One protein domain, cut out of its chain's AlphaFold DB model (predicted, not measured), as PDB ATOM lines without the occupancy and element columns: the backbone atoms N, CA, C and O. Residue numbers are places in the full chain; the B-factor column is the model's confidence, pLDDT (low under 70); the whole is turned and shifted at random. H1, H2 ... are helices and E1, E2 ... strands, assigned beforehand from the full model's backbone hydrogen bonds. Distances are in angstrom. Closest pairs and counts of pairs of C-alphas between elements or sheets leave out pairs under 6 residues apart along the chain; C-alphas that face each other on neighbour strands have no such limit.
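AT A GLANCE: This is residues 56 to 175 and 224 to 311 of the 311 residues of the protein "Thymidylate synthase ThyX" of Acidobacteria bacterium (UniProt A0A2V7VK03). A small, strongly twisted sheet of three strands has helices over both faces, H7 with H6 and H5 over one and H1 over the other, while H2, H3, H4 and H8 cluster at one end of the sheet. Beyond H6 and H7, away from the sheet, lie H9 and the long unnamed stretch 282 to 311. The printed part has 208 residues with nine named helices and three named strands, in the order H1 E1 H2 H3 H4 E2 H5 E3 H6 H7 H8 H9; the sheet runs E1 E2 E3, antiparallel, and the class is mixed. The whole is compact, with a radius of gyration of the C-alphas of 18.0 A, but elongated, spanning 61 by 40 by 27 A.

IN THESE COORDINATES: H1, residues 56 to 66, begins at C-alpha 56 (-56.829, 26.005, -63.004). E1 is residues 71 to 76, H2 80 to 92 with 18.4 A, H3 101 to 109, and H4 130 to 134. E2, residues 137 to 145, measures 24.4 A and bends by 54 degrees at residue 141; H5 is 146 to 152. E3, residues 224 to 232, measures 25.2 A. H6 is 233 to 243, H7 is 250 to 266 with 24.3 A, H8 is 268 to 271, and H9, residues 277 to 281, ends at C-alpha 281 (-44.835, -5.618, -33.896).

HOW THE PARTS SIT: E1 and E2 are antiparallel, with N 72 and O 141 at 2.8 A. E2 and E3 are antiparallel, with N 140 and O 229 at 2.8 A. Residues 160 to 161 pair with 228 to 229 of E3. H7 is over E1 and E2 at a height over the sheet of 8.7 A. H1, at 9.3 A, is on the opposite face. H7 is the hub: it touches H6, a helical hairpin, at 38 degrees, C-alphas of Arg 243 and Tyr 253 closest at 5.3 A. H2 and H3 touch about perpendicular, at 78 degrees, C-alphas of Ala 85 and Asp 101 closest at 5.2 A. Every O i to N i+4 pair is within hydrogen-bond range in H1, H2, H3, H5, H6, H7 and H9; H4 has 0 of 1, but 2 of 2 O i to N i+3 pairs, and H8 is too short for an i+4 pair.

THE WHOLE: The C-alphas of Thr 98 and Arg 171, the two farthest apart, are 61.3 A apart. Residues 176 to 223 are not printed; C-alphas 175 and 224 are 4.6 A apart across the cut. The link from H3 to H4 is long. Mean pLDDT of the printed part is 95.8; residue 311 is under 70.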
ATOM      1  N   ASP A  56     -57.708  26.658 -62.021       94.31
ATOM      2  CA  ASP A  56     -56.829  26.005 -63.004       94.31
ATOM      3  C   ASP A  56     -55.359  26.439 -62.855       94.31
ATOM      4  O   ASP A  56     -54.454  25.605 -62.942       94.31
ATOM      5  N   GLY A  57     -55.109  27.731 -62.608       94.56
ATOM      6  CA  GLY A  57     -53.756  28.262 -62.437       94.56
ATOM      7  C   GLY A  57     -53.095  27.780 -61.146       94.56
ATOM      8  O   GLY A  57     -51.933  27.368 -61.164       94.56
ATOM      9  N   ILE A  58     -53.830  27.770 -60.026       94.25
ATOM     10  CA  ILE A  58     -53.289  27.267 -58.754       94.25
ATOM     11  C   ILE A  58     -53.049  25.754 -58.790       94.25
ATOM     12  O   ILE A  58     -52.035  25.297 -58.255       94.25
ATOM     13  N   ALA A  59     -53.923  24.993 -59.461       96.12
ATOM     14  CA  ALA A  59     -53.745  23.561 -59.671       96.12
ATOM     15  C   ALA A  59     -52.440  23.276 -60.426       96.12
ATOM     16  O   ALA A  59     -51.588  22.551 -59.914       96.12
ATOM     17  N   ALA A  60     -52.233  23.930 -61.574       96.38
ATOM     18  CA  ALA A  60     -51.019  23.772 -62.373       96.38
ATOM     19  C   ALA A  60     -49.745  24.174 -61.607       96.38
ATOM     20  O   ALA A  60     -48.731  23.482 -61.688       96.38
ATOM     21  N   ARG A  61     -49.793  25.266 -60.826       96.25
ATOM     22  CA  ARG A  61     -48.650  25.718 -60.018       96.25
ATOM     23  C   ARG A  61     -48.235  24.675 -58.982       96.25
ATOM     24  O   ARG A  61     -47.054  24.371 -58.864       96.25
ATOM     25  N   ILE A  62     -49.192  24.166 -58.206       97.25
ATOM     26  CA  ILE A  62     -48.909  23.197 -57.141       97.25
ATOM     27  C   ILE A  62     -48.502  21.842 -57.729       97.25
ATOM     28  O   ILE A  62     -47.574  21.229 -57.209       97.25
ATOM     29  N   ASP A  63     -49.117  21.410 -58.830       97.56
ATOM     30  CA  ASP A  63     -48.702  20.188 -59.531       97.56
ATOM     31  C   ASP A  63     -47.252  20.294 -60.020       97.56
ATOM     32  O   ASP A  63     -46.479  19.349 -59.878       97.56
ATOM     33  N   GLY A  64     -46.848  21.472 -60.509       98.06
ATOM     34  CA  GLY A  64     -45.459  21.749 -60.871       98.06
ATOM     35  C   GLY A  64     -44.479  21.648 -59.695       98.06
ATOM     36  O   GLY A  64     -43.355  21.196 -59.890       98.06
ATOM     37  N   LEU A  65     -44.895  22.024 -58.479       98.06
ATOM     38  CA  LEU A  65     -44.078  21.859 -57.268       98.06
ATOM     39  C   LEU A  65     -43.968  20.387 -56.855       98.06
ATOM     40  O   LEU A  65     -42.880  19.927 -56.522       98.06
ATOM     41  N   LEU A  66     -45.086  19.657 -56.880       98.06
ATOM     42  CA  LEU A  66     -45.155  18.243 -56.497       98.06
ATOM     43  C   LEU A  66     -44.358  17.333 -57.441       98.06
ATOM     44  O   LEU A  66     -43.810  16.314 -57.010       98.06
ATOM     45  N   GLY A  67     -44.301  17.679 -58.730       96.38
ATOM     46  CA  GLY A  67     -43.687  16.838 -59.748       96.38
ATOM     47  C   GLY A  67     -44.379  15.475 -59.815       96.38
ATOM     48  O   GLY A  67     -45.584  15.389 -60.030       96.38
ATOM     49  N   ALA A  68     -43.617  14.396 -59.626       95.50
ATOM     50  CA  ALA A  68     -44.152  13.032 -59.636       95.50
ATOM     51  C   ALA A  68     -44.723  12.567 -58.280       95.50
ATOM     52  O   ALA A  68     -45.278  11.470 -58.203       95.50
ATOM     53  N   ARG A  69     -44.564  13.356 -57.206       97.50
ATOM     54  CA  ARG A  69     -44.969  12.957 -55.853       97.50
ATOM     55  C   ARG A  69     -46.445  13.232 -55.591       97.50
ATOM     56  O   ARG A  69     -47.035  14.178 -56.107       97.50
ATOM     57  N   THR A  70     -47.023  12.424 -54.711       97.25
ATOM     58  CA  THR A  70     -48.344  12.671 -54.115       97.25
ATOM     59  C   THR A  70     -48.218  13.579 -52.886       97.25
ATOM     60  O   THR A  70     -49.127  14.358 -52.591       97.25
ATOM     61  N   SER A  71     -47.081  13.500 -52.184       98.56
ATOM     62  CA  SER A  71     -46.756  14.300 -50.998       98.56
ATOM     63  C   SER A  71     -45.309  14.806 -51.052       98.56
ATOM     64  O   SER A  71     -44.373  14.033 -51.246       98.56
ATOM     65  N   LEU A  72     -45.101  16.107 -50.873       98.81
ATOM     66  CA  LEU A  72     -43.794  16.767 -50.913       98.81
ATOM     67  C   LEU A  72     -43.516  17.447 -49.576       98.81
ATOM     68  O   LEU A  72     -44.322  18.255 -49.125       98.81
ATOM     69  N   LEU A  73     -42.370  17.165 -48.962       98.81
ATOM     70  CA  LEU A  73     -41.915  17.877 -47.774       98.81
ATOM     71  C   LEU A  73     -41.522  19.308 -48.164       98.81
ATOM     72  O   LEU A  73     -40.636  19.502 -48.993       98.81
ATOM     73  N   VAL A  74     -42.175  20.302 -47.563       98.62
ATOM     74  CA  VAL A  74     -41.945  21.726 -47.868       98.62
ATOM     75  C   VAL A  74     -41.404  22.525 -46.688       98.62
ATOM     76  O   VAL A  74     -40.845  23.595 -46.902       98.62
ATOM     77  N   ASP A  75     -41.542  22.019 -45.461       98.62
ATOM     78  CA  ASP A  75     -40.942  22.624 -44.269       98.62
ATOM     79  C   ASP A  75     -40.741  21.578 -43.162       98.62
ATOM     80  O   ASP A  75     -41.447  20.564 -43.120       98.62
ATOM     81  N   TYR A  76     -39.774  21.806 -42.276       98.75
ATOM     82  CA  TYR A  76     -39.426  20.888 -41.194       98.75
ATOM     83  C   TYR A  76     -38.625  21.557 -40.071       98.75
ATOM     84  O   TYR A  76     -37.960  22.575 -40.243       98.75
ATOM     85  N   THR A  77     -38.618  20.924 -38.897       98.56
ATOM     86  CA  THR A  77     -37.706  21.308 -37.809       98.56
ATOM     87  C   THR A  77     -36.268  20.921 -38.154       98.56
ATOM     88  O   THR A  77     -35.920  19.750 -38.062       98.56
ATOM     89  N   ALA A  78     -35.419  21.890 -38.509       98.25
ATOM     90  CA  ALA A  78     -34.059  21.629 -39.000       98.25
ATOM     91  C   ALA A  78     -33.164  20.804 -38.057       98.25
ATOM     92  O   ALA A  78     -32.333  20.035 -38.520       98.25
ATOM     93  N   ARG A  79     -33.341  20.955 -36.741       98.12
ATOM     94  CA  ARG A  79     -32.617  20.200 -35.703       98.12
ATOM     95  C   ARG A  79     -33.489  19.108 -35.080       98.12
ATOM     96  O   ARG A  79     -33.504  18.933 -33.864       98.12
ATOM     97  N   GLY A  80     -34.330  18.455 -35.886       98.38
ATOM     98  CA  GLY A  80     -35.389  17.574 -35.389       98.38
ATOM     99  C   GLY A  80     -34.860  16.433 -34.520       98.38
ATOM    100  O   GLY A  80     -35.444  16.133 -33.475       98.38
ATOM    101  N   GLU A  81     -33.752  15.817 -34.931       98.62
ATOM    102  CA  GLU A  81     -33.089  14.736 -34.194       98.62
ATOM    103  C   GLU A  81     -32.517  15.228 -32.863       98.62
ATOM    104  O   GLU A  81     -32.844  14.674 -31.813       98.62
ATOM    105  N   GLU A  82     -31.737  16.308 -32.886       98.56
ATOM    106  CA  GLU A  82     -31.070  16.859 -31.705       98.56
ATOM    107  C   GLU A  82     -32.079  17.424 -30.703       98.56
ATOM    108  O   GLU A  82     -31.974  17.183 -29.502       98.56
ATOM    109  N   THR A  83     -33.093  18.157 -31.174       98.50
ATOM    110  CA  THR A  83     -34.140  18.721 -30.311       98.50
ATOM    111  C   THR A  83     -34.973  17.617 -29.662       98.50
ATOM    112  O   THR A  83     -35.316  17.723 -28.484       98.50
ATOM    113  N   THR A  84     -35.276  16.540 -30.390       98.62
ATOM    114  CA  THR A  84     -36.003  15.399 -29.813       98.62
ATOM    115  C   THR A  84     -35.147  14.682 -28.767       98.62
ATOM    116  O   THR A  84     -35.641  14.402 -27.674       98.62
ATOM    117  N   ALA A  85     -33.866  14.430 -29.052       98.75
ATOM    118  CA  ALA A  85     -32.944  13.802 -28.105       98.75
ATOM    119  C   ALA A  85     -32.767  14.632 -26.818       98.75
ATOM    120  O   ALA A  85     -32.848  14.089 -25.716       98.75
ATOM    121  N   GLU A  86     -32.610  15.953 -26.946       98.69
ATOM    122  CA  GLU A  86     -32.549  16.887 -25.815       98.69
ATOM    123  C   GLU A  86     -33.820  16.831 -24.957       98.69
ATOM    124  O   GLU A  86     -33.756  16.754 -23.728       98.69
ATOM    125  N   ALA A  87     -34.992  16.812 -25.595       98.50
ATOM    126  CA  ALA A  87     -36.262  16.718 -24.889       98.50
ATOM    127  C   ALA A  87     -36.413  15.378 -24.147       98.50
ATOM    128  O   ALA A  87     -36.875  15.362 -23.004       98.50
ATOM    129  N   VAL A  88     -35.982  14.259 -24.744       98.69
ATOM    130  CA  VAL A  88     -35.928  12.958 -24.053       98.69
ATOM    131  C   VAL A  88     -35.015  13.036 -22.830       98.69
ATOM    132  O   VAL A  88     -35.420  12.632 -21.741       98.69
ATOM    133  N   ARG A  89     -33.807  13.590 -22.982       98.69
ATOM    134  CA  ARG A  89     -32.855  13.767 -21.878       98.69
ATOM    135  C   ARG A  89     -33.426  14.615 -20.747       98.69
ATOM    136  O   ARG A  89     -33.326  14.210 -19.595       98.69
ATOM    137  N   THR A  90     -34.097  15.717 -21.074       98.31
ATOM    138  CA  THR A  90     -34.755  16.592 -20.092       98.31
ATOM    139  C   THR A  90     -35.807  15.833 -19.281       98.31
ATOM    140  O   THR A  90     -35.840  15.944 -18.058       98.31
ATOM    141  N   VAL A  91     -36.635  15.011 -19.936       98.00
ATOM    142  CA  VAL A  91     -37.638  14.178 -19.249       98.00
ATOM    143  C   VAL A  91     -36.985  13.148 -18.323       98.00
ATOM    144  O   VAL A  91     -37.523  12.856 -17.257       98.00
ATOM    145  N   LEU A  92     -35.841  12.591 -18.724       97.75
ATOM    146  CA  LEU A  92     -35.135  11.549 -17.977       97.75
ATOM    147  C   LEU A  92     -34.110  12.092 -16.967       97.75
ATOM    148  O   LEU A  92     -33.499  11.296 -16.257       97.75
ATOM    149  N   GLY A  93     -33.908  13.411 -16.897       97.88
ATOM    150  CA  GLY A  93     -32.876  14.026 -16.057       97.88
ATOM    151  C   GLY A  93     -31.450  13.617 -16.446       97.88
ATOM    152  O   GLY A  93     -30.602  13.451 -15.573       97.88
ATOM    153  N   ALA A  94     -31.196  13.406 -17.740       98.19
ATOM    154  CA  ALA A  94     -29.914  12.944 -18.267       98.19
ATOM    155  C   ALA A  94     -29.164  14.051 -19.027       98.19
ATOM    156  O   ALA A  94     -29.761  15.016 -19.500       98.19
ATOM    157  N   ALA A  95     -27.852  13.878 -19.177       97.75
ATOM    158  CA  ALA A  95     -26.977  14.787 -19.911       97.75
ATOM    159  C   ALA A  95     -26.392  14.073 -21.147       97.75
ATOM    160  O   ALA A  95     -26.408  12.837 -21.184       97.75
ATOM    161  N   PRO A  96     -25.907  14.797 -22.173       97.62
ATOM    162  CA  PRO A  96     -25.344  14.182 -23.380       97.62
ATOM    163  C   PRO A  96     -24.227  13.164 -23.099       97.62
ATOM    164  O   PRO A  96     -24.072  12.200 -23.842       97.62
ATOM    165  N   GLU A  97     -23.477  13.350 -22.010       97.69
ATOM    166  CA  GLU A  97     -22.366  12.484 -21.605       97.69
ATOM    167  C   GLU A  97     -22.843  11.111 -21.110       97.69
ATOM    168  O   GLU A  97     -22.113  10.129 -21.220       97.69
ATOM    169  N   THR A  98     -24.057  11.035 -20.552       98.12
ATOM    170  CA  THR A  98     -24.632   9.801 -19.987       98.12
ATOM    171  C   THR A  98     -25.717   9.188 -20.862       98.12
ATOM    172  O   THR A  98     -25.992   7.993 -20.743       98.12
ATOM    173  N   LEU A  99     -26.331   9.983 -21.739       98.50
ATOM    174  CA  LEU A  99     -27.315   9.529 -22.711       98.50
ATOM    175  C   LEU A  99     -27.088  10.230 -24.061       98.50
ATOM    176  O   LEU A  99     -27.716  11.257 -24.330       98.50
ATOM    177  N   PRO A 100     -26.210   9.688 -24.920       98.44
ATOM    178  CA  PRO A 100     -25.996  10.219 -26.262       98.44
ATOM    179  C   PRO A 100     -27.287  10.236 -27.089       98.44
ATOM    180  O   PRO A 100     -28.222   9.478 -26.823       98.44
ATOM    181  N   ASP A 101     -27.327  11.065 -28.133       98.50
ATOM    182  CA  ASP A 101     -28.537  11.262 -28.942       98.50
ATOM    183  C   ASP A 101     -29.109   9.963 -29.524       98.50
ATOM    184  O   ASP A 101     -30.321   9.770 -29.494       98.50
ATOM    185  N   GLU A 102     -28.260   9.057 -30.022       98.38
ATOM    186  CA  GLU A 102     -28.708   7.761 -30.558       98.38
ATOM    187  C   GLU A 102     -29.497   6.969 -29.508       98.38
ATOM    188  O   GLU A 102     -30.606   6.510 -29.774       98.38
ATOM    189  N   ASP A 103     -28.982   6.889 -28.281       98.56
ATOM    190  CA  ASP A 103     -29.623   6.146 -27.199       98.56
ATOM    191  C   ASP A 103     -30.903   6.838 -26.717       98.56
ATOM    192  O   ASP A 103     -31.886   6.170 -26.379       98.56
ATOM    193  N   ALA A 104     -30.920   8.175 -26.684       98.62
ATOM    194  CA  ALA A 104     -32.118   8.946 -26.361       98.62
ATOM    195  C   ALA A 104     -33.237   8.683 -27.384       98.62
ATOM    196  O   ALA A 104     -34.375   8.388 -27.007       98.62
ATOM    197  N   LEU A 105     -32.906   8.734 -28.677       98.69
ATOM    198  CA  LEU A 105     -33.852   8.494 -29.763       98.69
ATOM    199  C   LEU A 105     -34.315   7.032 -29.802       98.69
ATOM    200  O   LEU A 105     -35.516   6.778 -29.925       98.69
ATOM    201  N   GLU A 106     -33.416   6.064 -29.611       98.38
ATOM    202  CA  GLU A 106     -33.774   4.644 -29.523       98.38
ATOM    203  C   GLU A 106     -34.736   4.375 -28.358       98.38
ATOM    204  O   GLU A 106     -35.745   3.692 -28.545       98.38
ATOM    205  N   ARG A 107     -34.504   4.957 -27.171       98.00
ATOM    206  CA  ARG A 107     -35.397   4.784 -26.010       98.00
ATOM    207  C   ARG A 107     -36.819   5.247 -26.273       98.00
ATOM    208  O   ARG A 107     -37.739   4.642 -25.730       98.00
ATOM    209  N   VAL A 108     -37.019   6.300 -27.067       97.94
ATOM    210  CA  VAL A 108     -38.361   6.822 -27.348       97.94
ATOM    211  C   VAL A 108     -39.004   6.194 -28.590       97.94
ATOM    212  O   VAL A 108     -40.218   5.969 -28.586       97.94
ATOM    213  N   LEU A 109     -38.233   5.854 -29.626       97.56
ATOM    214  CA  LEU A 109     -38.760   5.379 -30.912       97.56
ATOM    215  C   LEU A 109     -38.819   3.855 -31.047       97.56
ATOM    216  O   LEU A 109     -39.750   3.351 -31.684       97.56
ATOM    217  N   ASN A 110     -37.853   3.126 -30.484       97.38
ATOM    218  CA  ASN A 110     -37.721   1.690 -30.708       97.38
ATOM    219  C   ASN A 110     -38.839   0.932 -29.981       97.38
ATOM    220  O   ASN A 110     -38.866   0.927 -28.749       97.38
ATOM    221  N   PRO A 111     -39.734   0.221 -30.690       95.56
ATOM    222  CA  PRO A 111     -40.833  -0.501 -30.054       95.56
ATOM    223  C   PRO A 111     -40.377  -1.657 -29.145       95.56
ATOM    224  O   PRO A 111     -41.164  -2.146 -28.339       95.56
ATOM    225  N   GLY A 112     -39.122  -2.111 -29.260       95.81
ATOM    226  CA  GLY A 112     -38.522  -3.081 -28.340       95.81
ATOM    227  C   GLY A 112     -38.158  -2.488 -26.974       95.81
ATOM    228  O   GLY A 112     -38.166  -3.218 -25.985       95.81
ATOM    229  N   LEU A 113     -37.886  -1.179 -26.911       96.56
ATOM    230  CA  LEU A 113     -37.569  -0.446 -25.678       96.56
ATOM    231  C   LEU A 113     -38.799   0.303 -25.142       96.56
ATOM    232  O   LEU A 113     -39.107   0.230 -23.955       96.56
ATOM    233  N   ASN A 114     -39.548   0.967 -26.025       96.00
ATOM    234  CA  ASN A 114     -40.768   1.702 -25.708       96.00
ATOM    235  C   ASN A 114     -42.015   0.918 -26.126       96.00
ATOM    236  O   ASN A 114     -42.555   1.095 -27.224       96.00
ATOM    237  N   ARG A 115     -42.522   0.071 -25.225       93.56
ATOM    238  CA  ARG A 115     -43.707  -0.761 -25.495       93.56
ATOM    239  C   ARG A 115     -44.979   0.047 -25.770       93.56
ATOM    240  O   ARG A 115     -45.862  -0.472 -26.439       93.56
ATOM    241  N   TYR A 116     -45.060   1.324 -25.376       93.44
ATOM    242  CA  TYR A 116     -46.203   2.183 -25.722       93.44
ATOM    243  C   TYR A 116     -46.387   2.373 -27.234       93.44
ATOM    244  O   TYR A 116     -47.479   2.735 -27.673       93.44
ATOM    245  N   ARG A 117     -45.346   2.116 -28.039       92.88
ATOM    246  CA  ARG A 117     -45.404   2.101 -29.511       92.88
ATOM    247  C   ARG A 117     -46.099   0.855 -30.079       92.88
ATOM    248  O   ARG A 117     -46.430   0.839 -31.260       92.88
ATOM    249  N   LEU A 118     -46.301  -0.183 -29.265       92.19
ATOM    250  CA  LEU A 118     -46.968  -1.437 -29.638       92.19
ATOM    251  C   LEU A 118     -48.448  -1.480 -29.221       92.19
ATOM    252  O   LEU A 118     -49.170  -2.385 -29.651       92.19
ATOM    253  N   GLU A 119     -48.878  -0.525 -28.395       87.69
ATOM    254  CA  GLU A 119     -50.213  -0.465 -27.802       87.69
ATOM    255  C   GLU A 119     -51.259   0.085 -28.776       87.69
ATOM    256  O   GLU A 119     -51.079   1.129 -29.404       87.69
ATOM    257  N   THR A 120     -52.406  -0.586 -28.857       80.56
ATOM    258  CA  THR A 120     -53.514  -0.190 -29.744       80.56
ATOM    259  C   THR A 120     -54.272   1.029 -29.215       80.56
ATOM    260  O   THR A 120     -54.783   1.819 -30.007       80.56
ATOM    261  N   LEU A 121     -54.268   1.239 -27.894       84.69
ATOM    262  CA  LEU A 121     -54.930   2.358 -27.210       84.69
ATOM    263  C   LEU A 121     -54.174   3.697 -27.313       84.69
ATOM    264  O   LEU A 121     -54.566   4.668 -26.675       84.69
ATOM    265  N   GLN A 122     -53.093   3.769 -28.099       81.12
ATOM    266  CA  GLN A 122     -52.337   5.007 -28.350       81.12
ATOM    267  C   GLN A 122     -51.788   5.690 -27.084       81.12
ATOM    268  O   GLN A 122     -51.663   6.912 -27.030       81.12
ATOM    269  N   LEU A 123     -51.363   4.905 -26.085       88.25
ATOM    270  CA  LEU A 123     -50.805   5.411 -24.817       88.25
ATOM    271  C   LEU A 123     -49.583   6.331 -25.000       88.25
ATOM    272  O   LEU A 123     -49.259   7.132 -24.123       88.25
ATOM    273  N   SER A 124     -48.934   6.252 -26.164       87.19
ATOM    274  CA  SER A 124     -47.828   7.116 -26.580       87.19
ATOM    275  C   SER A 124     -48.108   8.615 -26.385       87.19
ATOM    276  O   SER A 124     -47.190   9.346 -26.036       87.19
ATOM    277  N   VAL A 125     -49.350   9.087 -26.536       89.62
ATOM    278  CA  VAL A 125     -49.663  10.524 -26.378       89.62
ATOM    279  C   VAL A 125     -49.660  11.008 -24.925       89.62
ATOM    280  O   VAL A 125     -49.538  12.205 -24.673       89.62
ATOM    281  N   HIS A 126     -49.767  10.087 -23.965       90.56
ATOM    282  CA  HIS A 126     -49.813  10.396 -22.534       90.56
ATOM    283  C   HIS A 126     -48.469  10.176 -21.830       90.56
ATOM    284  O   HIS A 126     -48.268  10.678 -20.727       90.56
ATOM    285  N   SER A 127     -47.536   9.458 -22.456       93.94
ATOM    286  CA  SER A 127     -46.206   9.214 -21.891       93.94
ATOM    287  C   SER A 127     -45.352  10.492 -21.906       93.94
ATOM    288  O   SER A 127     -45.148  11.056 -22.984       93.94
ATOM    289  N   PRO A 128     -44.788  10.933 -20.761       94.62
ATOM    290  CA  PRO A 128     -43.904  12.099 -20.713       94.62
ATOM    291  C   PRO A 128     -42.728  12.002 -21.689       94.62
ATOM    292  O   PRO A 128     -42.439  12.965 -22.391       94.62
ATOM    293  N   MET A 129     -42.102  10.824 -21.794       95.56
ATOM    294  CA  MET A 129     -40.971  10.602 -22.700       95.56
ATOM    295  C   MET A 129     -41.417  10.651 -24.162       95.56
ATOM    296  O   MET A 129     -40.793  11.334 -24.964       95.56
ATOM    297  N   THR A 130     -42.512   9.977 -24.521       96.62
ATOM    298  CA  THR A 130     -42.979   9.928 -25.917       96.62
ATOM    299  C   THR A 130     -43.520  11.273 -26.412       96.62
ATOM    300  O   THR A 130     -43.450  11.558 -27.606       96.62
ATOM    301  N   ARG A 131     -43.966  12.162 -25.513       96.25
ATOM    302  CA  ARG A 131     -44.329  13.547 -25.859       96.25
ATOM    303  C   ARG A 131     -43.154  14.379 -26.388       96.25
ATOM    304  O   ARG A 131     -43.410  15.366 -27.070       96.25
ATOM    305  N   SER A 132     -41.899  13.969 -26.173       97.94
ATOM    306  CA  SER A 132     -40.731  14.599 -26.821       97.94
ATOM    307  C   SER A 132     -40.824  14.594 -28.355       97.94
ATOM    308  O   SER A 132     -40.346  15.519 -29.007       97.94
ATOM    309  N   LEU A 133     -41.538  13.623 -28.941       97.94
ATOM    310  CA  LEU A 133     -41.791  13.545 -30.382       97.94
ATOM    311  C   LEU A 133     -42.672  14.699 -30.903       97.94
ATOM    312  O   LEU A 133     -42.874  14.818 -32.110       97.94
ATOM    313  N   HIS A 134     -43.222  15.556 -30.039       97.62
ATOM    314  CA  HIS A 134     -43.896  16.773 -30.491       97.62
ATOM    315  C   HIS A 134     -42.942  17.809 -31.092       97.62
ATOM    316  O   HIS A 134     -43.378  18.631 -31.897       97.62
ATOM    317  N   HIS A 135     -41.666  17.790 -30.693       97.75
ATOM    318  CA  HIS A 135     -40.725  18.866 -31.004       97.75
ATOM    319  C   HIS A 135     -40.121  18.787 -32.405       97.75
ATOM    320  O   HIS A 135     -39.592  19.785 -32.882       97.75
ATOM    321  N   ALA A 136     -40.231  17.642 -33.079       98.38
ATOM    322  CA  ALA A 136     -39.956  17.539 -34.505       98.38
ATOM    323  C   ALA A 136     -41.271  17.670 -35.282       98.38
ATOM    324  O   ALA A 136     -42.170  16.843 -35.123       98.38
ATOM    325  N   THR A 137     -41.387  18.691 -36.125       98.62
ATOM    326  CA  THR A 137     -42.558  18.944 -36.974       98.62
ATOM    327  C   THR A 137     -42.187  18.923 -38.449       98.62
ATOM    328  O   THR A 137     -41.046  19.213 -38.818       98.62
ATOM    329  N   TYR A 138     -43.161  18.565 -39.283       98.81
ATOM    330  CA  TYR A 138     -43.014  18.475 -40.732       98.81
ATOM    331  C   TYR A 138     -44.274  19.009 -41.401       98.81
ATOM    332  O   TYR A 138     -45.384  18.737 -40.931       98.81
ATOM    333  N   THR A 139     -44.088  19.732 -42.500       98.88
ATOM    334  CA  THR A 139     -45.161  20.245 -43.348       98.88
ATOM    335  C   THR A 139     -45.029  19.651 -44.738       98.88
ATOM    336  O   THR A 139     -43.981  19.761 -45.376       98.88
ATOM    337  N   PHE A 140     -46.115  19.059 -45.220       98.81
ATOM    338  CA  PHE A 140     -46.195  18.432 -46.527       98.81
ATOM    339  C   PHE A 140     -47.205  19.154 -47.414       98.81
ATOM    340  O   PHE A 140     -48.332  19.419 -46.998       98.81
ATOM    341  N   LEU A 141     -46.814  19.438 -48.652       98.75
ATOM    342  CA  LEU A 141     -47.714  19.814 -49.734       98.75
ATOM    343  C   LEU A 141     -48.225  18.541 -50.403       98.75
ATOM    344  O   LEU A 141     -47.434  17.660 -50.726       98.75
ATOM    345  N   LYS A 142     -49.537  18.439 -50.623       98.44
ATOM    346  CA  LYS A 142     -50.166  17.217 -51.133       98.44
ATOM    347  C   LYS A 142     -51.068  17.461 -52.316       98.44
ATOM    348  O   LYS A 142     -51.678  18.525 -52.417       98.44
ATOM    349  N   ARG A 143     -51.227  16.419 -53.133       98.00
ATOM    350  CA  ARG A 143     -52.337  16.257 -54.074       98.00
ATOM    351  C   ARG A 143     -53.031  14.931 -53.802       98.00
ATOM    352  O   ARG A 143     -52.424  13.886 -53.992       98.00
ATOM    353  N   LEU A 144     -54.291  14.984 -53.384       98.06
ATOM    354  CA  LEU A 144     -55.114  13.804 -53.117       98.06
ATOM    355  C   LEU A 144     -56.489  13.948 -53.764       98.06
ATOM    356  O   LEU A 144     -57.002  15.055 -53.874       98.06
ATOM    357  N   SER A 145     -57.139  12.848 -54.124       98.25
ATOM    358  CA  SER A 145     -58.571  12.835 -54.393       98.25
ATOM    359  C   SER A 145     -59.350  13.223 -53.141       98.25
ATOM    360  O   SER A 145     -58.919  12.969 -52.012       98.25
ATOM    361  N   HIS A 146     -60.554  13.757 -53.329       97.06
ATOM    362  CA  HIS A 146     -61.491  14.000 -52.236       97.06
ATOM    363  C   HIS A 146     -61.728  12.732 -51.389       97.06
ATOM    364  O   HIS A 146     -61.854  12.798 -50.167       97.06
ATOM    365  N   THR A 147     -61.714  11.550 -52.015       97.00
ATOM    366  CA  THR A 147     -61.826  10.261 -51.311       97.00
ATOM    367  C   THR A 147     -60.634   9.998 -50.396       97.00
ATOM    368  O   THR A 147     -60.834   9.687 -49.222       97.00
ATOM    369  N   ALA A 148     -59.403  10.142 -50.892       97.94
ATOM    370  CA  ALA A 148     -58.213   9.936 -50.071       97.94
ATOM    371  C   ALA A 148     -58.109  10.986 -48.955       97.94
ATOM    372  O   ALA A 148     -57.837  10.633 -47.807       97.94
ATOM    373  N   ASP A 149     -58.422  12.250 -49.248       97.50
ATOM    374  CA  ASP A 149     -58.448  13.309 -48.237       97.50
ATOM    375  C   ASP A 149     -59.515  13.062 -47.156       97.50
ATOM    376  O   ASP A 149     -59.251  13.281 -45.977       97.50
ATOM    377  N   SER A 150     -60.679  12.498 -47.496       96.38
ATOM    378  CA  SER A 150     -61.694  12.125 -46.495       96.38
ATOM    379  C   SER A 150     -61.182  11.103 -45.465       96.38
ATOM    380  O   SER A 150     -61.605  11.109 -44.304       96.38
ATOM    381  N   GLN A 151     -60.225  10.249 -45.853       97.06
ATOM    382  CA  GLN A 151     -59.522   9.349 -44.934       97.06
ATOM    383  C   GLN A 151     -58.414  10.072 -44.162       97.06
ATOM    384  O   GLN A 151     -58.152   9.731 -43.003       97.06
ATOM    385  N   ASP A 152     -57.758  11.042 -44.796       97.00
ATOM    386  CA  ASP A 152     -56.665  11.832 -44.231       97.00
ATOM    387  C   ASP A 152     -57.152  12.751 -43.104       97.00
ATOM    388  O   ASP A 152     -56.601  12.736 -42.006       97.00
ATOM    389  N   GLN A 153     -58.289  13.423 -43.315       95.19
ATOM    390  CA  GLN A 153     -58.991  14.292 -42.357       95.19
ATOM    391  C   GLN A 153     -59.260  13.643 -40.990       95.19
ATOM    392  O   GLN A 153     -59.449  14.328 -39.983       95.19
ATOM    393  N   ARG A 154     -59.289  12.307 -40.926       96.19
ATOM    394  CA  ARG A 154     -59.521  11.553 -39.686       96.19
ATOM    395  C   ARG A 154     -58.338  11.641 -38.718       96.19
ATOM    396  O   ARG A 154     -58.529  11.436 -37.516       96.19
ATOM    397  N   HIS A 155     -57.152  12.002 -39.210       96.50
ATOM    398  CA  HIS A 155     -55.955  12.275 -38.414       96.50
ATOM    399  C   HIS A 155     -55.992  13.694 -37.845       96.50
ATOM    400  O   HIS A 155     -55.185  14.547 -38.181       96.50
ATOM    401  N   ARG A 156     -56.946  13.943 -36.942       95.44
ATOM    402  CA  ARG A 156     -57.285  15.274 -36.388       95.44
ATOM    403  C   ARG A 156     -56.121  16.055 -35.766       95.44
ATOM    404  O   ARG A 156     -56.218  17.267 -35.624       95.44
ATOM    405  N   MET A 157     -55.049  15.366 -35.384       96.19
ATOM    406  CA  MET A 157     -53.854  15.972 -34.792       96.19
ATOM    407  C   MET A 157     -52.734  16.242 -35.813       96.19
ATOM    408  O   MET A 157     -51.618  16.598 -35.442       96.19
ATOM    409  N   VAL A 158     -53.040  16.064 -37.097       97.25
ATOM    410  CA  VAL A 158     -52.215  16.424 -38.248       97.25
ATOM    411  C   VAL A 158     -53.070  17.354 -39.130       97.25
ATOM    412  O   VAL A 158     -53.666  16.916 -40.114       97.25
ATOM    413  N   PRO A 159     -53.293  18.612 -38.706       96.50
ATOM    414  CA  PRO A 159     -54.196  19.520 -39.404       96.50
ATOM    415  C   PRO A 159     -53.683  19.886 -40.802       96.50
ATOM    416  O   PRO A 159     -52.481  19.969 -41.049       96.50
ATOM    417  N   ALA A 160     -54.625  20.184 -41.697       97.12
ATOM    418  CA  ALA A 160     -54.333  20.673 -43.038       97.12
ATOM    419  C   ALA A 160     -55.192  21.879 -43.415       97.12
ATOM    420  O   ALA A 160     -56.378  21.941 -43.081       97.12
ATOM    421  N   SER A 161     -54.592  22.801 -44.167       95.44
ATOM    422  CA  SER A 161     -55.256  23.943 -44.796       95.44
ATOM    423  C   SER A 161     -55.844  23.522 -46.142       95.44
ATOM    424  O   SER A 161     -55.234  23.665 -47.204       95.44
ATOM    425  N   ARG A 162     -57.040  22.934 -46.084       93.62
ATOM    426  CA  ARG A 162     -57.765  22.470 -47.272       93.62
ATOM    427  C   ARG A 162     -58.289  23.646 -48.093       93.62
ATOM    428  O   ARG A 162     -58.659  24.667 -47.511       93.62
ATOM    429  N   PRO A 163     -58.317  23.523 -49.430       92.06
ATOM    430  CA  PRO A 163     -58.849  24.580 -50.269       92.06
ATOM    431  C   PRO A 163     -60.353  24.709 -50.037       92.06
ATOM    432  O   PRO A 163     -61.050  23.701 -49.937       92.06
ATOM    433  N   LEU A 164     -60.856  25.942 -50.035       90.25
ATOM    434  CA  LEU A 164     -62.278  26.179 -50.269       90.25
ATOM    435  C   LEU A 164     -62.568  25.790 -51.718       90.25
ATOM    436  O   LEU A 164     -62.039  26.403 -52.651       90.25
ATOM    437  N   MET A 165     -63.372  24.757 -51.925       90.62
ATOM    438  CA  MET A 165     -63.713  24.251 -53.249       90.62
ATOM    439  C   MET A 165     -64.403  25.275 -54.135       90.62
ATOM    440  O   MET A 165     -64.197  25.274 -55.347       90.62
ATOM    441  N   THR A 166     -65.148  26.198 -53.536       89.81
ATOM    442  CA  THR A 166     -65.741  27.339 -54.246       89.81
ATOM    443  C   THR A 166     -64.706  28.353 -54.754       89.81
ATOM    444  O   THR A 166     -64.978  29.080 -55.708       89.81
ATOM    445  N   LEU A 167     -63.503  28.398 -54.174       88.38
ATOM    446  CA  LEU A 167     -62.402  29.255 -54.635       88.38
ATOM    447  C   LEU A 167     -61.388  28.503 -55.508       88.38
ATOM    448  O   LEU A 167     -60.706  29.115 -56.327       88.38
ATOM    449  N   ALA A 168     -61.301  27.183 -55.346       90.62
ATOM    450  CA  ALA A 168     -60.394  26.302 -56.077       90.62
ATOM    451  C   ALA A 168     -61.091  25.502 -57.199       90.62
ATOM    452  O   ALA A 168     -60.568  24.480 -57.648       90.62
ATOM    453  N   ASP A 169     -62.276  25.928 -57.648       94.00
ATOM    454  CA  ASP A 169     -62.971  25.278 -58.760       94.00
ATOM    455  C   ASP A 169     -62.156  25.367 -60.059       94.00
ATOM    456  O   ASP A 169     -61.639  26.424 -60.426       94.00
ATOM    457  N   THR A 170     -62.076  24.250 -60.778       95.94
ATOM    458  CA  THR A 170     -61.366  24.141 -62.055       95.94
ATOM    459  C   THR A 170     -62.377  24.054 -63.187       95.94
ATOM    460  O   THR A 170     -63.353  23.303 -63.108       95.94
ATOM    461  N   ARG A 171     -62.157  24.789 -64.280       93.81
ATOM    462  CA  ARG A 171     -62.994  24.666 -65.482       93.81
ATOM    463  C   ARG A 171     -62.693  23.370 -66.222       93.81
ATOM    464  O   ARG A 171     -63.622  22.774 -66.763       93.81
ATOM    465  N   ARG A 172     -61.436  22.922 -66.212       95.69
ATOM    466  CA  ARG A 172     -61.018  21.647 -66.804       95.69
ATOM    467  C   ARG A 172     -61.115  20.498 -65.796       95.69
ATOM    468  O   ARG A 172     -60.949  20.748 -64.595       95.69
ATOM    469  N   PRO A 173     -61.340  19.258 -66.267       97.62
ATOM    470  CA  PRO A 173     -61.315  18.080 -65.415       97.62
ATOM    471  C   PRO A 173     -60.025  17.970 -64.611       97.62
ATOM    472  O   PRO A 173     -58.926  18.041 -65.153       97.62
ATOM    473  N   ASP A 174     -60.182  17.816 -63.300       97.75
ATOM    474  CA  ASP A 174     -59.081  17.765 -62.344       97.75
ATOM    475  C   ASP A 174     -59.377  16.694 -61.298       97.75
ATOM    476  O   ASP A 174     -60.059  16.923 -60.295       97.75
ATOM    477  N   TYR A 175     -58.916  15.483 -61.589       98.06
ATOM    478  CA  TYR A 175     -59.230  14.283 -60.831       98.06
ATOM    479  C   TYR A 175     -58.025  13.342 -60.732       98.06
ATOM    480  O   TYR A 175     -56.997  13.515 -61.395       98.06
ATOM    481  N   ALA A 224     -59.404  16.182 -57.531       97.94
ATOM    482  CA  ALA A 224     -58.131  16.421 -56.884       97.94
ATOM    483  C   ALA A 224     -58.205  17.664 -55.985       97.94
ATOM    484  O   ALA A 224     -58.742  18.710 -56.353       97.94
ATOM    485  N   LEU A 225     -57.629  17.530 -54.801       97.44
ATOM    486  CA  LEU A 225     -57.462  18.547 -53.782       97.44
ATOM    487  C   LEU A 225     -55.977  18.760 -53.560       97.44
ATOM    488  O   LEU A 225     -55.189  17.815 -53.599       97.44
ATOM    489  N   ARG A 226     -55.610  20.011 -53.302       97.81
ATOM    490  CA  ARG A 226     -54.229  20.420 -53.069       97.81
ATOM    491  C   ARG A 226     -54.158  21.234 -51.798       97.81
ATOM    492  O   ARG A 226     -54.876  22.222 -51.677       97.81
ATOM    493  N   PHE A 227     -53.336  20.808 -50.850       98.00
ATOM    494  CA  PHE A 227     -53.314  21.401 -49.515       98.00
ATOM    495  C   PHE A 227     -51.972  21.208 -48.819       98.00
ATOM    496  O   PHE A 227     -51.190  20.333 -49.191       98.00
ATOM    497  N   HIS A 228     -51.731  22.031 -47.800       98.62
ATOM    498  CA  HIS A 228     -50.621  21.836 -46.874       98.62
ATOM    499  C   HIS A 228     -51.131  21.109 -45.640       98.62
ATOM    500  O   HIS A 228     -52.191  21.447 -45.115       98.62
ATOM    501  N   GLU A 229     -50.374  20.131 -45.169       98.62
ATOM    502  CA  GLU A 229     -50.633  19.405 -43.937       98.62
ATOM    503  C   GLU A 229     -49.403  19.481 -43.035       98.62
ATOM    504  O   GLU A 229     -48.295  19.189 -43.482       98.62
ATOM    505  N   THR A 230     -49.598  19.830 -41.766       98.69
ATOM    506  CA  THR A 230     -48.515  19.914 -40.782       98.69
ATOM    507  C   THR A 230     -48.800  18.991 -39.612       98.69
ATOM    508  O   THR A 230     -49.912  18.950 -39.088       98.69
ATOM    509  N   GLY A 231     -47.779  18.280 -39.142       98.19
ATOM    510  CA  GLY A 231     -47.885  17.484 -37.928       98.19
ATOM    511  C   GLY A 231     -46.570  17.374 -37.183       98.19
ATOM    512  O   GLY A 231     -45.488  17.425 -37.764       98.19
ATOM    513  N   SER A 232     -46.668  17.181 -35.869       98.44
ATOM    514  CA  SER A 232     -45.525  16.711 -35.091       98.44
ATOM    515  C   SER A 232     -45.253  15.231 -35.354       98.44
ATOM    516  O   SER A 232     -46.195  14.478 -35.628       98.44
ATOM    517  N   LEU A 233     -44.009  14.793 -35.167       98.44
ATOM    518  CA  LEU A 233     -43.573  13.412 -35.359       98.44
ATOM    519  C   LEU A 233     -44.438  12.422 -34.577       98.44
ATOM    520  O   LEU A 233     -44.735  11.352 -35.093       98.44
ATOM    521  N   LEU A 234     -44.907  12.784 -33.377       97.50
ATOM    522  CA  LEU A 234     -45.818  11.943 -32.594       97.50
ATOM    523  C   LEU A 234     -47.074  11.535 -33.384       97.50
ATOM    524  O   LEU A 234     -47.425  10.356 -33.452       97.50
ATOM    525  N   TYR A 235     -47.757  12.515 -33.975       97.62
ATOM    526  CA  TYR A 235     -49.026  12.303 -34.672       97.62
ATOM    527  C   TYR A 235     -48.829  11.811 -36.101       97.62
ATOM    528  O   TYR A 235     -49.598  10.971 -36.567       97.62
ATOM    529  N   LEU A 236     -47.759  12.249 -36.766       98.19
ATOM    530  CA  LEU A 236     -47.360  11.691 -38.054       98.19
ATOM    531  C   LEU A 236     -46.991  10.211 -37.926       98.19
ATOM    532  O   LEU A 236     -47.426   9.406 -38.740       98.19
ATOM    533  N   ALA A 237     -46.303   9.805 -36.857       97.19
ATOM    534  CA  ALA A 237     -45.999   8.400 -36.614       97.19
ATOM    535  C   ALA A 237     -47.267   7.554 -36.440       97.19
ATOM    536  O   ALA A 237     -47.333   6.446 -36.968       97.19
ATOM    537  N   HIS A 238     -48.287   8.070 -35.744       95.50
ATOM    538  CA  HIS A 238     -49.596   7.411 -35.671       95.50
ATOM    539  C   HIS A 238     -50.232   7.273 -37.061       95.50
ATOM    540  O   HIS A 238     -50.670   6.188 -37.451       95.50
ATOM    541  N   LYS A 239     -50.239   8.361 -37.837       97.38
ATOM    542  CA  LYS A 239     -50.748   8.358 -39.206       97.38
ATOM    543  C   LYS A 239     -50.029   7.332 -40.076       97.38
ATOM    544  O   LYS A 239     -50.698   6.525 -40.715       97.38
ATOM    545  N   TRP A 240     -48.700   7.307 -40.065       97.81
ATOM    546  CA  TRP A 240     -47.910   6.379 -40.870       97.81
ATOM    547  C   TRP A 240     -48.152   4.928 -40.483       97.81
ATOM    548  O   TRP A 240     -48.272   4.101 -41.382       97.81
ATOM    549  N   VAL A 241     -48.341   4.611 -39.198       96.06
ATOM    550  CA  VAL A 241     -48.767   3.264 -38.778       96.06
ATOM    551  C   VAL A 241     -50.053   2.857 -39.496       96.06
ATOM    552  O   VAL A 241     -50.112   1.793 -40.108       96.06
ATOM    553  N   MET A 242     -51.062   3.725 -39.505       95.69
ATOM    554  CA  MET A 242     -52.359   3.408 -40.110       95.69
ATOM    555  C   MET A 242     -52.350   3.456 -41.644       95.69
ATOM    556  O   MET A 242     -53.091   2.716 -42.288       95.69
ATOM    557  N   ARG A 243     -51.560   4.353 -42.245       97.44
ATOM    558  CA  ARG A 243     -51.621   4.663 -43.683       97.44
ATOM    559  C   ARG A 243     -50.555   3.980 -44.524       97.44
ATOM    560  O   ARG A 243     -50.736   3.884 -45.726       97.44
ATOM    561  N   THR A 244     -49.527   3.393 -43.914       97.12
ATOM    562  CA  THR A 244     -48.564   2.523 -44.622       97.12
ATOM    563  C   THR A 244     -48.930   1.034 -44.558       97.12
ATOM    564  O   THR A 244     -48.187   0.177 -45.036       97.12
ATOM    565  N   CYS A 245     -50.096   0.704 -43.987       95.88
ATOM    566  CA  CYS A 245     -50.695  -0.628 -44.060       95.88
ATOM    567  C   CYS A 245     -51.297  -0.868 -45.452       95.88
ATOM    568  O   CYS A 245     -51.914   0.026 -46.023       95.88
ATOM    569  N   PHE A 246     -51.201  -2.090 -45.982       95.75
ATOM    570  CA  PHE A 246     -51.781  -2.437 -47.289       95.75
ATOM    571  C   PHE A 246     -53.318  -2.469 -47.303       95.75
ATOM    572  O   PHE A 246     -53.908  -2.496 -48.379       95.75
ATOM    573  N   ASN A 247     -53.973  -2.404 -46.140       95.06
ATOM    574  CA  ASN A 247     -55.418  -2.164 -46.057       95.06
ATOM    575  C   ASN A 247     -55.793  -0.696 -46.302       95.06
ATOM    576  O   ASN A 247     -56.956  -0.398 -46.569       95.06
ATOM    577  N   ALA A 248     -54.840   0.238 -46.214       95.88
ATOM    578  CA  ALA A 248     -55.102   1.631 -46.545       95.88
ATOM    579  C   ALA A 248     -55.379   1.780 -48.048       95.88
ATOM    580  O   ALA A 248     -54.810   1.061 -48.876       95.88
ATOM    581  N   GLN A 249     -56.232   2.738 -48.420       95.44
ATOM    582  CA  GLN A 249     -56.443   3.083 -49.826       95.44
ATOM    583  C   GLN A 249     -55.098   3.413 -50.495       95.44
ATOM    584  O   GLN A 249     -54.223   4.026 -49.889       95.44
ATOM    585  N   GLU A 250     -54.929   3.008 -51.751       94.81
ATOM    586  CA  GLU A 250     -53.652   3.124 -52.464       94.81
ATOM    587  C   GLU A 250     -53.075   4.536 -52.518       94.81
ATOM    588  O   GLU A 250     -51.880   4.735 -52.332       94.81
ATOM    589  N   GLU A 251     -53.922   5.530 -52.722       96.50
ATOM    590  CA  GLU A 251     -53.478   6.910 -52.860       96.50
ATOM    591  C   GLU A 251     -52.915   7.492 -51.553       96.50
ATOM    592  O   GLU A 251     -51.812   8.036 -51.543       96.50
ATOM    593  N   ILE A 252     -53.621   7.317 -50.429       97.25
ATOM    594  CA  ILE A 252     -53.127   7.766 -49.117       97.25
ATOM    595  C   ILE A 252     -51.926   6.930 -48.653       97.25
ATOM    596  O   ILE A 252     -51.042   7.455 -47.978       97.25
ATOM    597  N   TYR A 253     -51.851   5.657 -49.062       97.38
ATOM    598  CA  TYR A 253     -50.662   4.831 -48.872       97.38
ATOM    599  C   TYR A 253     -49.447   5.437 -49.579       97.38
ATOM    600  O   TYR A 253     -48.426   5.664 -48.932       97.38
ATOM    601  N   ARG A 254     -49.566   5.784 -50.868       96.62
ATOM    602  CA  ARG A 254     -48.487   6.433 -51.631       96.62
ATOM    603  C   ARG A 254     -48.060   7.757 -51.014       96.62
ATOM    604  O   ARG A 254     -46.868   7.959 -50.825       96.62
ATOM    605  N   ALA A 255     -49.012   8.601 -50.617       98.19
ATOM    606  CA  ALA A 255     -48.708   9.861 -49.939       98.19
ATOM    607  C   ALA A 255     -47.907   9.647 -48.642       98.19
ATOM    608  O   ALA A 255     -46.905  10.316 -48.414       98.19
ATOM    609  N   SER A 256     -48.292   8.674 -47.811       98.44
ATOM    610  CA  SER A 256     -47.545   8.344 -46.590       98.44
ATOM    611  C   SER A 256     -46.187   7.685 -46.856       98.44
ATOM    612  O   SER A 256     -45.264   7.852 -46.059       98.44
ATOM    613  N   MET A 257     -46.030   6.951 -47.958       98.06
ATOM    614  CA  MET A 257     -44.729   6.412 -48.359       98.06
ATOM    615  C   MET A 257     -43.790   7.509 -48.876       98.06
ATOM    616  O   MET A 257     -42.629   7.513 -48.472       98.06
ATOM    617  N   ASP A 258     -44.296   8.466 -49.664       98.50
ATOM    618  CA  ASP A 258     -43.572   9.684 -50.066       98.50
ATOM    619  C   ASP A 258     -43.073  10.466 -48.835       98.50
ATOM    620  O   ASP A 258     -41.925  10.915 -48.788       98.50
ATOM    621  N   GLU A 259     -43.924  10.620 -47.815       98.69
ATOM    622  CA  GLU A 259     -43.578  11.290 -46.553       98.69
ATOM    623  C   GLU A 259     -42.448  10.564 -45.814       98.69
ATOM    624  O   GLU A 259     -41.465  11.186 -45.406       98.69
ATOM    625  N   LEU A 260     -42.562   9.239 -45.658       98.31
ATOM    626  CA  LEU A 260     -41.545   8.438 -44.978       98.31
ATOM    627  C   LEU A 260     -40.223   8.379 -45.742       98.31
ATOM    628  O   LEU A 260     -39.172   8.318 -45.112       98.31
ATOM    629  N   GLU A 261     -40.248   8.353 -47.072       98.31
ATOM    630  CA  GLU A 261     -39.038   8.396 -47.894       98.31
ATOM    631  C   GLU A 261     -38.251   9.687 -47.636       98.31
ATOM    632  O   GLU A 261     -37.065   9.636 -47.308       98.31
ATOM    633  N   GLN A 262     -38.931  10.834 -47.698       98.62
ATOM    634  CA  GLN A 262     -38.315  12.140 -47.461       98.62
ATOM    635  C   GLN A 262     -37.840  12.284 -46.012       98.62
ATOM    636  O   GLN A 262     -36.741  12.783 -45.774       98.62
ATOM    637  N   LEU A 263     -38.603  11.768 -45.040       98.44
ATOM    638  CA  LEU A 263     -38.161  11.732 -43.647       98.44
ATOM    639  C   LEU A 263     -36.904  10.873 -43.466       98.44
ATOM    640  O   LEU A 263     -36.004  11.281 -42.742       98.44
ATOM    641  N   ARG A 264     -36.814   9.699 -44.105       98.12
ATOM    642  CA  ARG A 264     -35.623   8.835 -44.015       98.12
ATOM    643  C   ARG A 264     -34.378   9.507 -44.573       98.12
ATOM    644  O   ARG A 264     -33.301   9.296 -44.027       98.12
ATOM    645  N   ALA A 265     -34.527  10.280 -45.645       98.31
ATOM    646  CA  ALA A 265     -33.426  11.040 -46.221       98.31
ATOM    647  C   ALA A 265     -32.989  12.196 -45.307       98.31
ATOM    648  O   ALA A 265     -31.797  12.468 -45.198       98.31
ATOM    649  N   LEU A 266     -33.948  12.858 -44.654       98.31
ATOM    650  CA  LEU A 266     -33.702  14.055 -43.853       98.31
ATOM    651  C   LEU A 266     -33.273  13.757 -42.404       98.31
ATOM    652  O   LEU A 266     -32.270  14.288 -41.942       98.31
ATOM    653  N   HIS A 267     -34.037  12.933 -41.685       98.69
ATOM    654  CA  HIS A 267     -33.836  12.578 -40.275       98.69
ATOM    655  C   HIS A 267     -33.893  11.046 -40.094       98.69
ATOM    656  O   HIS A 267     -34.896  10.498 -39.604       98.69
ATOM    657  N   PRO A 268     -32.843  10.317 -40.516       98.19
ATOM    658  CA  PRO A 268     -32.835   8.857 -40.531       98.19
ATOM    659  C   PRO A 268     -33.057   8.221 -39.150       98.19
ATOM    660  O   PRO A 268     -33.732   7.189 -39.068       98.19
ATOM    661  N   ARG A 269     -32.566   8.828 -38.059       98.50
ATOM    662  CA  ARG A 269     -32.752   8.311 -36.690       98.50
ATOM    663  C   ARG A 269     -34.215   8.422 -36.258       98.50
ATOM    664  O   ARG A 269     -34.746   7.487 -35.662       98.50
ATOM    665  N   LEU A 270     -34.910   9.500 -36.645       98.44
ATOM    666  CA  LEU A 270     -36.352   9.658 -36.386       98.44
ATOM    667  C   LEU A 270     -37.216   8.718 -37.235       98.44
ATOM    668  O   LEU A 270     -38.279   8.282 -36.791       98.44
ATOM    669  N   ALA A 271     -36.770   8.388 -38.446       97.62
ATOM    670  CA  ALA A 271     -37.516   7.550 -39.382       97.62
ATOM    671  C   ALA A 271     -37.359   6.037 -39.141       97.62
ATOM    672  O   ALA A 271     -38.180   5.248 -39.618       97.62
ATOM    673  N   ARG A 272     -36.297   5.621 -38.436       95.06
ATOM    674  CA  ARG A 272     -35.848   4.223 -38.320       95.06
ATOM    675  C   ARG A 272     -36.941   3.246 -37.886       95.06
ATOM    676  O   ARG A 272     -37.034   2.148 -38.427       95.06
ATOM    677  N   HIS A 273     -37.782   3.656 -36.936       95.94
ATOM    678  CA  HIS A 273     -38.842   2.825 -36.346       95.94
ATOM    679  C   HIS A 273     -40.244   3.251 -36.801       95.94
ATOM    680  O   HIS A 273     -41.195   3.264 -36.010       95.94
ATOM    681  N   MET A 274     -40.367   3.627 -38.077       96.19
ATOM    682  CA  MET A 274     -41.634   3.976 -38.720       96.19
ATOM    683  C   MET A 274     -42.064   2.917 -39.729       96.19
ATOM    684  O   MET A 274     -41.250   2.365 -40.468       96.19
ATOM    685  N   GLY A 275     -43.369   2.664 -39.784       95.81
ATOM    686  CA  GLY A 275     -43.978   1.710 -40.700       95.81
ATOM    687  C   GLY A 275     -45.338   1.229 -40.198       95.81
ATOM    688  O   GLY A 275     -45.800   1.694 -39.153       95.81
ATOM    689  N   PRO A 276     -45.970   0.287 -40.915       96.50
ATOM    690  CA  PRO A 276     -47.269  -0.259 -40.545       96.50
ATOM    691  C   PRO A 276     -47.202  -1.035 -39.223       96.50
ATOM    692  O   PRO A 276     -46.118  -1.462 -38.804       96.50
ATOM    693  N   PRO A 277     -48.349  -1.311 -38.573       94.81
ATOM    694  CA  PRO A 277     -48.378  -1.967 -37.264       94.81
ATOM    695  C   PRO A 277     -47.644  -3.310 -37.262       94.81
ATOM    696  O   PRO A 277     -46.958  -3.640 -36.296       94.81
ATOM    697  N   CYS A 278     -47.718  -4.069 -38.359       95.81
ATOM    698  CA  CYS A 278     -47.044  -5.357 -38.470       95.81
ATOM    699  C   CYS A 278     -45.512  -5.250 -38.488       95.81
ATOM    700  O   CYS A 278     -44.850  -6.127 -37.941       95.81
ATOM    701  N   VAL A 279     -44.947  -4.167 -39.036       96.56
ATOM    702  CA  VAL A 279     -43.500  -3.892 -39.004       96.56
ATOM    703  C   VAL A 279     -43.056  -3.569 -37.582       96.56
ATOM    704  O   VAL A 279     -42.072  -4.132 -37.104       96.56
ATOM    705  N   LEU A 280     -43.813  -2.726 -36.872       95.56
ATOM    706  CA  LEU A 280     -43.487  -2.369 -35.489       95.56
ATOM    707  C   LEU A 280     -43.575  -3.577 -34.548       95.56
ATOM    708  O   LEU A 280     -42.750  -3.724 -33.647       95.56
ATOM    709  N   ARG A 281     -44.548  -4.467 -34.769       95.69
ATOM    710  CA  ARG A 281     -44.835  -5.618 -33.896       95.69
ATOM    711  C   ARG A 281     -44.029  -6.875 -34.215       95.69
ATOM    712  O   ARG A 281     -43.938  -7.749 -33.352       95.69
ATOM    713  N   ALA A 282     -43.460  -7.000 -35.414       95.62
ATOM    714  CA  ALA A 282     -42.739  -8.203 -35.830       95.62
ATOM    715  C   ALA A 282     -41.619  -8.570 -34.845       95.62
ATOM    716  O   ALA A 282     -40.794  -7.730 -34.488       95.62
ATOM    717  N   GLY A 283     -41.632  -9.822 -34.373       94.50
ATOM    718  CA  GLY A 283     -40.685 -10.339 -33.377       94.50
ATOM    719  C   GLY A 283     -40.840  -9.768 -31.961       94.50
ATOM    720  O   GLY A 283     -40.036 -10.097 -31.096       94.50
ATOM    721  N   ARG A 284     -41.846  -8.916 -31.710       94.44
ATOM    722  CA  ARG A 284     -42.017  -8.186 -30.440       94.44
ATOM    723  C   ARG A 284     -43.369  -8.428 -29.775       94.44
ATOM    724  O   ARG A 284     -43.444  -8.446 -28.552       94.44
ATOM    725  N   ALA A 285     -44.432  -8.606 -30.560       93.44
ATOM    726  CA  ALA A 285     -45.779  -8.836 -30.048       93.44
ATOM    727  C   ALA A 285     -46.590  -9.781 -30.947       93.44
ATOM    728  O   ALA A 285     -46.425  -9.803 -32.170       93.44
ATOM    729  N   SER A 286     -47.505 -10.529 -30.322       91.56
ATOM    730  CA  SER A 286     -48.480 -11.392 -30.994       91.56
ATOM    731  C   SER A 286     -49.906 -10.861 -30.772       91.56
ATOM    732  O   SER A 286     -50.199 -10.407 -29.664       91.56
ATOM    733  N   PRO A 287     -50.782 -10.859 -31.796       91.75
ATOM    734  CA  PRO A 287     -50.485 -11.181 -33.195       91.75
ATOM    735  C   PRO A 287     -49.610 -10.099 -33.849       91.75
ATOM    736  O   PRO A 287     -49.665  -8.929 -33.459       91.75
ATOM    737  N   THR A 288     -48.789 -10.472 -34.841       94.00
ATOM    738  CA  THR A 288     -47.949  -9.507 -35.578       94.00
ATOM    739  C   THR A 288     -48.807  -8.538 -36.388       94.00
ATOM    740  O   THR A 288     -48.624  -7.330 -36.287       94.00
ATOM    741  N   CYS A 289     -49.778  -9.042 -37.152       93.62
ATOM    742  CA  CYS A 289     -50.769  -8.203 -37.820       93.62
ATOM    743  C   CYS A 289     -51.931  -7.902 -36.867       93.62
ATOM    744  O   CYS A 289     -52.505  -8.817 -36.283       93.62
ATOM    745  N   THR A 290     -52.279  -6.625 -36.721       91.69
ATOM    746  CA  THR A 290     -53.391  -6.163 -35.874       91.69
ATOM    747  C   THR A 290     -54.745  -6.193 -36.576       91.69
ATOM    748  O   THR A 290     -55.757  -5.987 -35.924       91.69
ATOM    749  N   GLU A 291     -54.770  -6.448 -37.885       93.38
ATOM    750  CA  GLU A 291     -55.984  -6.397 -38.712       93.38
ATOM    751  C   GLU A 291     -56.861  -7.655 -38.573       93.38
ATOM    752  O   GLU A 291     -57.996  -7.669 -39.040       93.38
ATOM    753  N   GLY A 292     -56.359  -8.717 -37.930       90.00
ATOM    754  CA  GLY A 292     -57.116  -9.949 -37.695       90.00
ATOM    755  C   GLY A 292     -57.603 -10.590 -38.996       90.00
ATOM    756  O   GLY A 292     -56.800 -10.890 -39.880       90.00
ATOM    757  N   GLU A 293     -58.919 -10.773 -39.118       93.69
ATOM    758  CA  GLU A 293     -59.577 -11.299 -40.324       93.69
ATOM    759  C   GLU A 293     -59.362 -10.415 -41.562       93.69
ATOM    760  O   GLU A 293     -59.416 -10.902 -42.688       93.69
ATOM    761  N   HIS A 294     -59.032  -9.135 -41.370       92.88
ATOM    762  CA  HIS A 294     -58.673  -8.213 -42.446       92.88
ATOM    763  C   HIS A 294     -57.181  -8.261 -42.802       92.88
ATOM    764  O   HIS A 294     -56.660  -7.315 -43.387       92.88
ATOM    765  N   PHE A 295     -56.439  -9.314 -42.449       93.94
ATOM    766  CA  PHE A 295     -55.050  -9.440 -42.883       93.94
ATOM    767  C   PHE A 295     -54.940  -9.327 -44.413       93.94
ATOM    768  O   PHE A 295     -55.521 -10.114 -45.151       93.94
ATOM    769  N   CYS A 296     -54.119  -8.387 -44.890       93.12
ATOM    770  CA  CYS A 296     -53.922  -8.114 -46.320       93.12
ATOM    771  C   CYS A 296     -53.309  -9.271 -47.142       93.12
ATOM    772  O   CYS A 296     -53.027  -9.099 -48.324       93.12
ATOM    773  N   GLY A 297     -53.018 -10.423 -46.527       92.50
ATOM    774  CA  GLY A 297     -52.408 -11.584 -47.181       92.50
ATOM    775  C   GLY A 297     -50.896 -11.471 -47.412       92.50
ATOM    776  O   GLY A 297     -50.263 -12.458 -47.784       92.50
ATOM    777  N   VAL A 298     -50.292 -10.305 -47.159       94.38
ATOM    778  CA  VAL A 298     -48.871 -10.043 -47.426       94.38
ATOM    779  C   VAL A 298     -48.090  -9.863 -46.118       94.38
ATOM    780  O   VAL A 298     -48.438  -9.002 -45.305       94.38
ATOM    781  N   PRO A 299     -46.993 -10.613 -45.889       94.19
ATOM    782  CA  PRO A 299     -46.135 -10.440 -44.721       94.19
ATOM    783  C   PRO A 299     -45.212  -9.218 -44.873       94.19
ATOM    784  O   PRO A 299     -43.989  -9.348 -44.942       94.19
ATOM    785  N   VAL A 300     -45.809  -8.022 -44.914       95.94
ATOM    786  CA  VAL A 300     -45.153  -6.717 -45.149       95.94
ATOM    787  C   VAL A 300     -43.910  -6.504 -44.277       95.94
ATOM    788  O   VAL A 300     -42.910  -5.957 -44.733       95.94
ATOM    789  N   TRP A 301     -43.927  -6.999 -43.040       95.12
ATOM    790  CA  TRP A 301     -42.835  -6.841 -42.079       95.12
ATOM    791  C   TRP A 301     -41.512  -7.515 -42.459       95.12
ATOM    792  O   TRP A 301     -40.509  -7.270 -41.798       95.12
ATOM    793  N   ARG A 302     -41.488  -8.365 -43.490       94.31
ATOM    794  CA  ARG A 302     -40.260  -9.045 -43.931       94.31
ATOM    795  C   ARG A 302     -39.363  -8.175 -44.809       94.31
ATOM    796  O   ARG A 302     -38.166  -8.429 -44.856       94.31
ATOM    797  N   SER A 303     -39.927  -7.199 -45.516       94.31
ATOM    798  CA  SER A 303     -39.194  -6.431 -46.532       94.31
ATOM    799  C   SER A 303     -39.599  -4.960 -46.626       94.31
ATOM    800  O   SER A 303     -39.171  -4.272 -47.548       94.31
ATOM    801  N   PHE A 304     -40.396  -4.441 -45.688       95.44
ATOM    802  CA  PHE A 304     -40.701  -3.010 -45.617       95.44
ATOM    803  C   PHE A 304     -39.415  -2.162 -45.498       95.44
ATOM    804  O   PHE A 304     -38.542  -2.522 -44.707       95.44
ATOM    805  N   PRO A 305     -39.280  -1.031 -46.221       94.00
ATOM    806  CA  PRO A 305     -40.280  -0.384 -47.080       94.00
ATOM    807  C   PRO A 305     -40.328  -0.891 -48.532       94.00
ATOM    808  O   PRO A 305     -41.149  -0.409 -49.300       94.00
ATOM    809  N   HIS A 306     -39.493  -1.857 -48.912       93.50
ATOM    810  CA  HIS A 306     -39.337  -2.354 -50.287       93.50
ATOM    811  C   HIS A 306     -40.343  -3.444 -50.686       93.50
ATOM    812  O   HIS A 306     -40.159  -4.120 -51.696       93.50
ATOM    813  N   VAL A 307     -41.389  -3.669 -49.888       91.06
ATOM    814  CA  VAL A 307     -42.435  -4.626 -50.248       91.06
ATOM    815  C   VAL A 307     -43.324  -4.030 -51.338       91.06
ATOM    816  O   VAL A 307     -43.896  -2.957 -51.173       91.06
ATOM    817  N   GLU A 308     -43.474  -4.745 -52.446       83.50
ATOM    818  CA  GLU A 308     -44.410  -4.340 -53.489       83.50
ATOM    819  C   GLU A 308     -45.841  -4.675 -53.082       83.50
ATOM    820  O   GLU A 308     -46.181  -5.821 -52.758       83.50
ATOM    821  N   ARG A 309     -46.708  -3.666 -53.135       83.06
ATOM    822  CA  ARG A 309     -48.147  -3.875 -53.074       83.06
ATOM    823  C   ARG A 309     -48.615  -4.333 -54.450       83.06
ATOM    824  O   ARG A 309     -48.554  -3.572 -55.409       83.06
ATOM    825  N   ARG A 310     -49.073  -5.580 -54.549       76.81
ATOM    826  CA  ARG A 310     -49.720  -6.083 -55.766       76.81
ATOM    827  C   ARG A 310     -51.105  -5.452 -55.857       76.81
ATOM    828  O   ARG A 310     -51.896  -5.617 -54.929       76.81
ATOM    829  N   ILE A 311     -51.339  -4.700 -56.926       69.25
ATOM    830  CA  ILE A 311     -52.603  -4.023 -57.218       69.25
ATOM    831  C   ILE A 311     -53.256  -4.752 -58.380       69.25
ATOM    832  O   ILE A 311     -52.562  -4.935 -59.404       69.25
TER     833      ILE A 311